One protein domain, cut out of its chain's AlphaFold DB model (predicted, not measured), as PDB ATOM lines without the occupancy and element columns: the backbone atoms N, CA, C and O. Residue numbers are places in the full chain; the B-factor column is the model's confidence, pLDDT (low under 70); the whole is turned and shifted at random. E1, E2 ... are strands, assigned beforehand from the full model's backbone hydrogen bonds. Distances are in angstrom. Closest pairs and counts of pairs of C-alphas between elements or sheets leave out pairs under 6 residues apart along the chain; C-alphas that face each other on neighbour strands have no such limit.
ATOM      1  N   VAL A 160      41.778 -19.858  21.942       92.50
ATOM      2  CA  VAL A 160      41.274 -19.138  23.123       92.50
ATOM      3  C   VAL A 160      40.453 -17.928  22.663       92.50
ATOM      4  O   VAL A 160      41.019 -17.061  21.995       92.50
ATOM      5  N   PRO A 161      39.147 -17.860  22.986       92.75
ATOM      6  CA  PRO A 161      38.342 -16.654  22.800       92.75
ATOM      7  C   PRO A 161      38.907 -15.461  23.584       92.75
ATOM      8  O   PRO A 161      39.513 -15.630  24.640       92.75
ATOM      9  N   ASP A 162      38.689 -14.245  23.092       90.25
ATOM     10  CA  ASP A 162      39.116 -13.004  23.753       90.25
ATOM     11  C   ASP A 162      38.272 -12.646  24.993       90.25
ATOM     12  O   ASP A 162      38.726 -11.888  25.853       90.25
ATOM     13  N   ALA A 163      37.077 -13.227  25.116       94.00
ATOM     14  CA  ALA A 163      36.208 -13.167  26.287       94.00
ATOM     15  C   ALA A 163      35.341 -14.436  26.411       94.00
ATOM     16  O   ALA A 163      35.181 -15.195  25.453       94.00
ATOM     17  N   ALA A 164      34.744 -14.652  27.590       93.94
ATOM     18  CA  ALA A 164      33.686 -15.651  27.751       93.94
ATOM     19  C   ALA A 164      32.515 -15.308  26.818       93.94
ATOM     20  O   ALA A 164      32.083 -14.156  26.791       93.94
ATOM     21  N   ASP A 165      32.051 -16.290  26.041       93.00
ATOM     22  CA  ASP A 165      31.052 -16.098  24.975       93.00
ATOM     23  C   ASP A 165      31.466 -15.059  23.898       93.00
ATOM     24  O   ASP A 165      30.635 -14.478  23.207       93.00
ATOM     25  N   GLY A 166      32.774 -14.792  23.750       91.44
ATOM     26  CA  GLY A 166      33.306 -13.779  22.823       91.44
ATOM     27  C   GLY A 166      33.556 -14.275  21.394       91.44
ATOM     28  O   GLY A 166      33.573 -13.482  20.454       91.44
ATOM     29  N   ALA A 167      33.723 -15.589  21.203       93.00
ATOM     30  CA  ALA A 167      33.990 -16.193  19.899       93.00
ATOM     31  C   ALA A 167      33.211 -17.498  19.705       93.00
ATOM     32  O   ALA A 167      33.089 -18.304  20.626       93.00
ATOM     33  N   THR A 168      32.733 -17.729  18.481       94.06
ATOM     34  CA  THR A 168      32.030 -18.957  18.091       94.06
ATOM     35  C   THR A 168      32.963 -19.934  17.376       94.06
ATOM     36  O   THR A 168      33.928 -19.543  16.717       94.06
ATOM     37  N   LEU A 169      32.642 -21.227  17.447       93.88
ATOM     38  CA  LEU A 169      33.191 -22.237  16.544       93.88
ATOM     39  C   LEU A 169      32.210 -22.433  15.384       93.88
ATOM     40  O   LEU A 169      31.148 -23.023  15.553       93.88
ATOM     41  N   GLY A 170      32.566 -21.914  14.209       93.81
ATOM     42  CA  GLY A 170      31.684 -21.910  13.039       93.81
ATOM     43  C   GLY A 170      30.606 -20.823  13.106       93.81
ATOM     44  O   GLY A 170      30.631 -19.934  13.960       93.81
ATOM     45  N   THR A 171      29.675 -20.872  12.154       94.56
ATOM     46  CA  THR A 171      28.532 -19.947  12.043       94.56
ATOM     47  C   THR A 171      27.292 -20.695  11.549       94.56
ATOM     48  O   THR A 171      27.389 -21.850  11.150       94.56
ATOM     49  N   THR A 172      26.139 -20.025  11.473       94.62
ATOM     50  CA  THR A 172      24.890 -20.596  10.925       94.62
ATOM     51  C   THR A 172      24.921 -20.898   9.421       94.62
ATOM     52  O   THR A 172      23.915 -21.346   8.883       94.62
ATOM     53  N   ALA A 173      26.002 -20.544   8.721       96.19
ATOM     54  CA  ALA A 173      26.167 -20.783   7.287       96.19
ATOM     55  C   ALA A 173      27.494 -21.479   6.941       96.19
ATOM     56  O   ALA A 173      27.781 -21.686   5.763       96.19
ATOM     57  N   LEU A 174      28.337 -21.741   7.945       94.69
ATOM     58  CA  LEU A 174      29.666 -22.326   7.791       94.69
ATOM     59  C   LEU A 174      29.917 -23.255   8.975       94.69
ATOM     60  O   LEU A 174      30.379 -22.823  10.036       94.69
ATOM     61  N   GLU A 175      29.577 -24.519   8.779       95.56
ATOM     62  CA  GLU A 175      29.691 -25.576   9.769       95.56
ATOM     63  C   GLU A 175      31.019 -26.335   9.637       95.56
ATOM     64  O   GLU A 175      31.622 -26.424   8.563       95.56
ATOM     65  N   PHE A 176      31.467 -26.928  10.744       95.25
ATOM     66  CA  PHE A 176      32.484 -27.974  10.691       95.25
ATOM     67  C   PHE A 176      31.840 -29.281  10.224       95.25
ATOM     68  O   PHE A 176      30.730 -29.606  10.638       95.25
ATOM     69  N   SER A 177      32.556 -30.042   9.396       95.38
ATOM     70  CA  SER A 177      32.120 -31.388   8.999       95.38
ATOM     71  C   SER A 177      32.084 -32.332  10.201       95.38
ATOM     72  O   SER A 177      31.093 -33.018  10.417       95.38
ATOM     73  N   ASP A 178      33.160 -32.336  10.995       96.50
ATOM     74  CA  ASP A 178      33.394 -33.323  12.048       96.50
ATOM     75  C   ASP A 178      34.100 -32.702  13.262       96.50
ATOM     76  O   ASP A 178      34.806 -31.695  13.147       96.50
ATOM     77  N   LEU A 179      33.954 -33.358  14.419       95.06
ATOM     78  CA  LEU A 179      34.662 -33.057  15.663       95.06
ATOM     79  C   LEU A 179      35.392 -34.315  16.154       95.06
ATOM     80  O   LEU A 179      34.757 -35.317  16.476       95.06
ATOM     81  N   PHE A 180      36.720 -34.249  16.249       95.88
ATOM     82  CA  PHE A 180      37.557 -35.330  16.776       95.88
ATOM     83  C   PHE A 180      38.130 -34.923  18.134       95.88
ATOM     84  O   PHE A 180      38.865 -33.940  18.231       95.88
ATOM     85  N   LEU A 181      37.800 -35.686  19.176       96.12
ATOM     86  CA  LEU A 181      38.304 -35.505  20.537       96.12
ATOM     87  C   LEU A 181      39.107 -36.744  20.942       96.12
ATOM     88  O   LEU A 181      38.806 -37.852  20.504       96.12
ATOM     89  N   ALA A 182      40.137 -36.554  21.764       96.94
ATOM     90  CA  ALA A 182      40.889 -37.664  22.340       96.94
ATOM     91  C   ALA A 182      40.071 -38.399  23.421       96.94
ATOM     92  O   ALA A 182      39.050 -37.900  23.902       96.94
ATOM     93  N   ASP A 183      40.555 -39.565  23.844       97.00
ATOM     94  CA  ASP A 183      40.003 -40.292  24.988       97.00
ATOM     95  C   ASP A 183      40.001 -39.426  26.252       97.00
ATOM     96  O   ASP A 183      40.985 -38.750  26.558       97.00
ATOM     97  N   GLY A 184      38.871 -39.412  26.968       96.25
ATOM     98  CA  GLY A 184      38.659 -38.502  28.096       96.25
ATOM     99  C   GLY A 184      38.376 -37.048  27.701       96.25
ATOM    100  O   GLY A 184      38.309 -36.189  28.576       96.25
ATOM    101  N   GLY A 185      38.224 -36.745  26.408       97.44
ATOM    102  CA  GLY A 185      37.831 -35.421  25.935       97.44
ATOM    103  C   GLY A 185      36.484 -34.982  26.515       97.44
ATOM    104  O   GLY A 185      35.543 -35.775  26.601       97.44
ATOM    105  N   VAL A 186      36.399 -33.706  26.895       97.44
ATOM    106  CA  VAL A 186      35.220 -33.107  27.533       97.44
ATOM    107  C   VAL A 186      34.755 -31.901  26.728       97.44
ATOM    108  O   VAL A 186      35.556 -31.025  26.398       97.44
ATOM    109  N   ILE A 187      33.454 -31.831  26.459       97.25
ATOM    110  CA  ILE A 187      32.789 -30.599  26.031       97.25
ATOM    111  C   ILE A 187      32.159 -29.970  27.271       97.25
ATOM    112  O   ILE A 187      31.294 -30.582  27.895       97.25
ATOM    113  N   ASN A 188      32.611 -28.768  27.623       95.62
ATOM    114  CA  ASN A 188      32.090 -28.000  28.753       95.62
ATOM    115  C   ASN A 188      31.075 -26.980  28.240       95.62
ATOM    116  O   ASN A 188      31.387 -26.196  27.341       95.62
ATOM    117  N   PHE A 189      29.879 -26.987  28.812       94.94
ATOM    118  CA  PHE A 189      28.800 -26.062  28.488       94.94
ATOM    119  C   PHE A 189      28.592 -25.069  29.631       94.94
ATOM    120  O   PHE A 189      28.891 -25.367  30.783       94.94
ATOM    121  N   GLY A 190      28.067 -23.889  29.299       91.56
ATOM    122  CA  GLY A 190      27.834 -22.823  30.273       91.56
ATOM    123  C   GLY A 190      29.080 -21.985  30.577       91.56
ATOM    124  O   GLY A 190      30.228 -22.411  30.407       91.56
ATOM    125  N   ASN A 191      28.847 -20.753  31.035       92.69
ATOM    126  CA  ASN A 191      29.918 -19.824  31.421       92.69
ATOM    127  C   ASN A 191      30.640 -20.253  32.707       92.69
ATOM    128  O   ASN A 191      31.755 -19.804  32.959       92.69
ATOM    129  N   ASP A 192      30.021 -21.127  33.487       92.31
ATOM    130  CA  ASP A 192      30.504 -21.741  34.720       92.31
ATOM    131  C   ASP A 192      30.911 -23.218  34.558       92.31
ATOM    132  O   ASP A 192      31.396 -23.810  35.521       92.31
ATOM    133  N   GLN A 193      30.806 -23.782  33.346       93.69
ATOM    134  CA  GLN A 193      31.254 -25.144  33.007       93.69
ATOM    135  C   GLN A 193      30.613 -26.237  33.878       93.69
ATOM    136  O   GLN A 193      31.255 -27.228  34.229       93.69
ATOM    137  N   ASP A 194      29.352 -26.051  34.250       93.25
ATOM    138  CA  ASP A 194      28.621 -26.938  35.147       93.25
ATOM    139  C   ASP A 194      28.081 -28.189  34.436       93.25
ATOM    140  O   ASP A 194      28.054 -29.268  35.029       93.25
ATOM    141  N   VAL A 195      27.717 -28.071  33.156       96.00
ATOM    142  CA  VAL A 195      27.260 -29.186  32.317       96.00
ATOM    143  C   VAL A 195      28.384 -29.677  31.410       96.00
ATOM    144  O   VAL A 195      28.996 -28.912  30.666       96.00
ATOM    145  N   THR A 196      28.629 -30.987  31.412       96.50
ATOM    146  CA  THR A 196      29.695 -31.618  30.625       96.50
ATOM    147  C   THR A 196      29.191 -32.803  29.815       96.50
ATOM    148  O   THR A 196      28.362 -33.585  30.281       96.50
ATOM    149  N   LEU A 197      29.736 -32.960  28.607       97.25
ATOM    150  CA  LEU A 197      29.655 -34.192  27.826       97.25
ATOM    151  C   LEU A 197      31.054 -34.799  27.741       97.25
ATOM    152  O   LEU A 197      31.941 -34.241  27.094       97.25
ATOM    153  N   THR A 198      31.249 -35.925  28.418       97.06
ATOM    154  CA  THR A 198      32.565 -36.543  28.605       97.06
ATOM    155  C   THR A 198      32.650 -37.856  27.846       97.06
ATOM    156  O   THR A 198      31.819 -38.743  28.045       97.06
ATOM    157  N   HIS A 199      33.668 -38.002  26.998       97.94
ATOM    158  CA  HIS A 199      33.990 -39.283  26.381       97.94
ATOM    159  C   HIS A 199      34.608 -40.230  27.419       97.94
ATOM    160  O   HIS A 199      35.609 -39.898  28.056       97.94
ATOM    161  N   VAL A 200      34.032 -41.423  27.565       96.56
ATOM    162  CA  VAL A 200      34.548 -42.502  28.410       96.56
ATOM    163  C   VAL A 200      35.173 -43.548  27.498       96.56
ATOM    164  O   VAL A 200      34.460 -44.230  26.758       96.56
ATOM    165  N   ALA A 201      36.502 -43.659  27.564       96.12
ATOM    166  CA  ALA A 201      37.290 -44.537  26.703       96.12
ATOM    167  C   ALA A 201      36.687 -45.949  26.623       96.12
ATOM    168  O   ALA A 201      36.303 -46.535  27.640       96.12
ATOM    169  N   ASP A 202      36.567 -46.453  25.394       93.69
ATOM    170  CA  ASP A 202      36.060 -47.788  25.048       93.69
ATOM    171  C   ASP A 202      34.652 -48.143  25.573       93.69
ATOM    172  O   ASP A 202      34.210 -49.281  25.420       93.69
ATOM    173  N   THR A 203      33.928 -47.194  26.178       93.88
ATOM    174  CA  THR A 203      32.677 -47.475  26.902       93.88
ATOM    175  C   THR A 203      31.511 -46.640  26.391       93.88
ATOM    176  O   THR A 203      30.450 -47.190  26.100       93.88
ATOM    177  N   GLY A 204      31.671 -45.319  26.267       94.44
ATOM    178  CA  GLY A 204      30.567 -44.461  25.848       94.44
ATOM    179  C   GLY A 204      30.755 -42.984  26.164       94.44
ATOM    180  O   GLY A 204      31.854 -42.444  26.083       94.44
ATOM    181  N   VAL A 205      29.647 -42.317  26.486       96.69
ATOM    182  CA  VAL A 205      29.597 -40.878  26.750       96.69
ATOM    183  C   VAL A 205      28.732 -40.615  27.979       96.69
ATOM    184  O   VAL A 205      27.640 -41.169  28.096       96.69
ATOM    185  N   THR A 206      29.205 -39.744  28.865       95.81
ATOM    186  CA  THR A 206      28.485 -39.323  30.071       95.81
ATOM    187  C   THR A 206      28.058 -37.866  29.944       95.81
ATOM    188  O   THR A 206      28.879 -37.008  29.627       95.81
ATOM    189  N   LEU A 207      26.784 -37.592  30.227       97.00
ATOM    190  CA  LEU A 207      26.258 -36.251  30.476       97.00
ATOM    191  C   LEU A 207      26.171 -36.045  31.992       97.00
ATOM    192  O   LEU A 207      25.608 -36.895  32.679       97.00
ATOM    193  N   SER A 208      26.717 -34.947  32.507       95.44
ATOM    194  CA  SER A 208      26.681 -34.619  33.940       95.44
ATOM    195  C   SER A 208      26.545 -33.116  34.151       95.44
ATOM    196  O   SER A 208      27.136 -32.350  33.393       95.44
ATOM    197  N   ALA A 209      25.791 -32.712  35.175       95.50
ATOM    198  CA  ALA A 209      25.592 -31.321  35.586       95.50
ATOM    199  C   ALA A 209      26.092 -31.031  37.023       95.50
ATOM    200  O   ALA A 209      25.670 -30.066  37.659       95.50
ATOM    201  N   GLY A 210      26.962 -31.885  37.579       87.38
ATOM    202  CA  GLY A 210      27.513 -31.702  38.927       87.38
ATOM    203  C   GLY A 210      26.429 -31.633  40.012       87.38
ATOM    204  O   GLY A 210      25.726 -32.610  40.246       87.38
ATOM    205  N   ASN A 211      26.308 -30.478  40.682       86.62
ATOM    206  CA  ASN A 211      25.302 -30.239  41.730       86.62
ATOM    207  C   ASN A 211      23.915 -29.844  41.183       86.62
ATOM    208  O   ASN A 211      22.997 -29.624  41.975       86.62
ATOM    209  N   ASN A 212      23.772 -29.704  39.865       88.31
ATOM    210  CA  ASN A 212      22.525 -29.336  39.206       88.31
ATOM    211  C   ASN A 212      21.779 -30.581  38.706       88.31
ATOM    212  O   ASN A 212      22.343 -31.672  38.573       88.31
ATOM    213  N   ASP A 213      20.498 -30.406  38.379       92.50
ATOM    214  CA  ASP A 213      19.706 -31.459  37.752       92.50
ATOM    215  C   ASP A 213      20.303 -31.820  36.386       92.50
ATOM    216  O   ASP A 213      20.425 -30.983  35.490       92.50
ATOM    217  N   THR A 214      20.666 -33.090  36.208       94.56
ATOM    218  CA  THR A 214      21.153 -33.598  34.922       94.56
ATOM    219  C   THR A 214      19.982 -34.169  34.129       94.56
ATOM    220  O   THR A 214      19.392 -35.174  34.522       94.56
ATOM    221  N   THR A 215      19.649 -33.557  32.991       94.38
ATOM    222  CA  THR A 215      18.533 -33.993  32.137       94.38
ATOM    223  C   THR A 215      19.005 -34.359  30.734       94.38
ATOM    224  O   THR A 215      19.695 -33.572  30.091       94.38
ATOM    225  N   PHE A 216      18.562 -35.508  30.219       94.56
ATOM    226  CA  PHE A 216      18.632 -35.828  28.792       94.56
ATOM    227  C   PHE A 216      17.228 -35.746  28.188       94.56
ATOM    228  O   PHE A 216      16.419 -36.663  28.335       94.56
ATOM    229  N   GLU A 217      16.924 -34.625  27.540       95.19
ATOM    230  CA  GLU A 217      15.633 -34.392  26.895       95.19
ATOM    231  C   GLU A 217      15.718 -34.655  25.387       95.19
ATOM    232  O   GLU A 217      16.620 -34.168  24.706       95.19
ATOM    233  N   ILE A 218      14.743 -35.396  24.849       95.25
ATOM    234  CA  ILE A 218      14.555 -35.555  23.404       95.25
ATOM    235  C   ILE A 218      13.202 -34.957  23.037       95.25
ATOM    236  O   ILE A 218      12.160 -35.579  23.243       95.25
ATOM    237  N   ALA A 219      13.226 -33.751  22.480       94.12
ATOM    238  CA  ALA A 219      12.032 -32.996  22.130       94.12
ATOM    239  C   ALA A 219      11.907 -32.797  20.614       94.12
ATOM    240  O   ALA A 219      12.898 -32.634  19.903       94.12
ATOM    241  N   ALA A 220      10.667 -32.771  20.121       93.25
ATOM    242  CA  ALA A 220      10.341 -32.334  18.767       93.25
ATOM    243  C   ALA A 220       9.386 -31.138  18.844       93.25
ATOM    244  O   ALA A 220       8.274 -31.264  19.353       93.25
ATOM    245  N   ASN A 221       9.816 -29.985  18.327       90.25
ATOM    246  CA  ASN A 221       9.002 -28.774  18.241       90.25
ATOM    247  C   ASN A 221       8.478 -28.613  16.806       90.25
ATOM    248  O   ASN A 221       9.117 -27.976  15.968       90.25
ATOM    249  N   ILE A 222       7.361 -29.278  16.504       88.75
ATOM    250  CA  ILE A 222       6.800 -29.386  15.150       88.75
ATOM    251  C   ILE A 222       5.366 -28.854  15.111       88.75
ATOM    252  O   ILE A 222       4.558 -29.175  15.978       88.75
ATOM    253  N   SER A 223       5.047 -28.047  14.096       84.81
ATOM    254  CA  SER A 223       3.727 -27.408  13.964       84.81
ATOM    255  C   SER A 223       2.623 -28.363  13.501       84.81
ATOM    256  O   SER A 223       1.460 -28.121  13.807       84.81
ATOM    257  N   ASP A 224       2.971 -29.419  12.757       81.44
ATOM    258  CA  ASP A 224       2.039 -30.465  12.316       81.44
ATOM    259  C   ASP A 224       2.806 -31.742  11.928       81.44
ATOM    260  O   ASP A 224       3.361 -31.846  10.833       81.44
ATOM    261  N   GLY A 225       2.905 -32.710  12.840       81.69
ATOM    262  CA  GLY A 225       3.607 -33.964  12.583       81.69
ATOM    263  C   GLY A 225       2.942 -35.159  13.246       81.69
ATOM    264  O   GLY A 225       2.437 -35.082  14.361       81.69
ATOM    265  N   THR A 226       2.944 -36.289  12.541       86.19
ATOM    266  CA  THR A 226       2.293 -37.532  12.986       86.19
ATOM    267  C   THR A 226       3.181 -38.376  13.910       86.19
ATOM    268  O   THR A 226       2.685 -39.285  14.571       86.19
ATOM    269  N   VAL A 227       4.492 -38.106  13.972       89.31
ATOM    270  CA  VAL A 227       5.470 -38.907  14.728       89.31
ATOM    271  C   VAL A 227       6.346 -37.993  15.586       89.31
ATOM    272  O   VAL A 227       6.930 -37.041  15.074       89.31
ATOM    273  N   GLY A 228       6.431 -38.294  16.884       90.50
ATOM    274  CA  GLY A 228       7.318 -37.619  17.836       90.50
ATOM    275  C   GLY A 228       8.741 -38.206  17.876       90.50
ATOM    276  O   GLY A 228       9.072 -39.094  17.086       90.50
ATOM    277  N   PRO A 229       9.595 -37.735  18.800       93.94
ATOM    278  CA  PRO A 229      10.944 -38.263  18.966       93.94
ATOM    279  C   PRO A 229      10.924 -39.709  19.484       93.94
ATOM    280  O   PRO A 229       9.999 -40.127  20.180       93.94
TER     281      PRO A 229
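Overview. This is residues 160 to 229 of the 460 residues of an uncharacterized protein of Marinobacter sp (UniProt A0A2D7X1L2). With little regular structure, this is a small antiparallel sheet, E1 - E2 - E3, with long unnamed stretches leading into E1, residues 160 to 185, and out of E3, residues 209 to 229; residues 170 to 180 and 222 to 227 stick out. The 70 printed residues hold no named helix and three strands forming a meander, each the antiparallel neighbour of the one before. The class is all strand, with 15 residues in named elements. The whole is loose, radius of gyration of the C-alphas 15.8 A, spanning 43 by 33 by 26 A.

Arrangement. Inner strand E2, residues 195 to 200, forms a hairpin with edge strand E1, residues 186 to 189, at 168 degrees; N 187 and O 197 are within hydrogen-bond range, 2.9 A. E2 forms another hairpin with edge strand E3, residues 204 to 208, at 160 degrees; N 200 and O 204 are within hydrogen-bond range, 2.8 A.

Along the chain. First to last C-alpha, E2 measures 15.7 A, E3 13.3 A and E1 9.6 A. C-alpha 186 stands at (35.220, -33.107, 27.533), C-alpha 208 at (26.681, -34.619, 33.940).

Size, cuts and confidence. The farthest C-alphas, Asp 162 and Thr 226, are 45.5 A apart. The printed part has no cut, both links are tight, and no printed residue is under 70 in pLDDT.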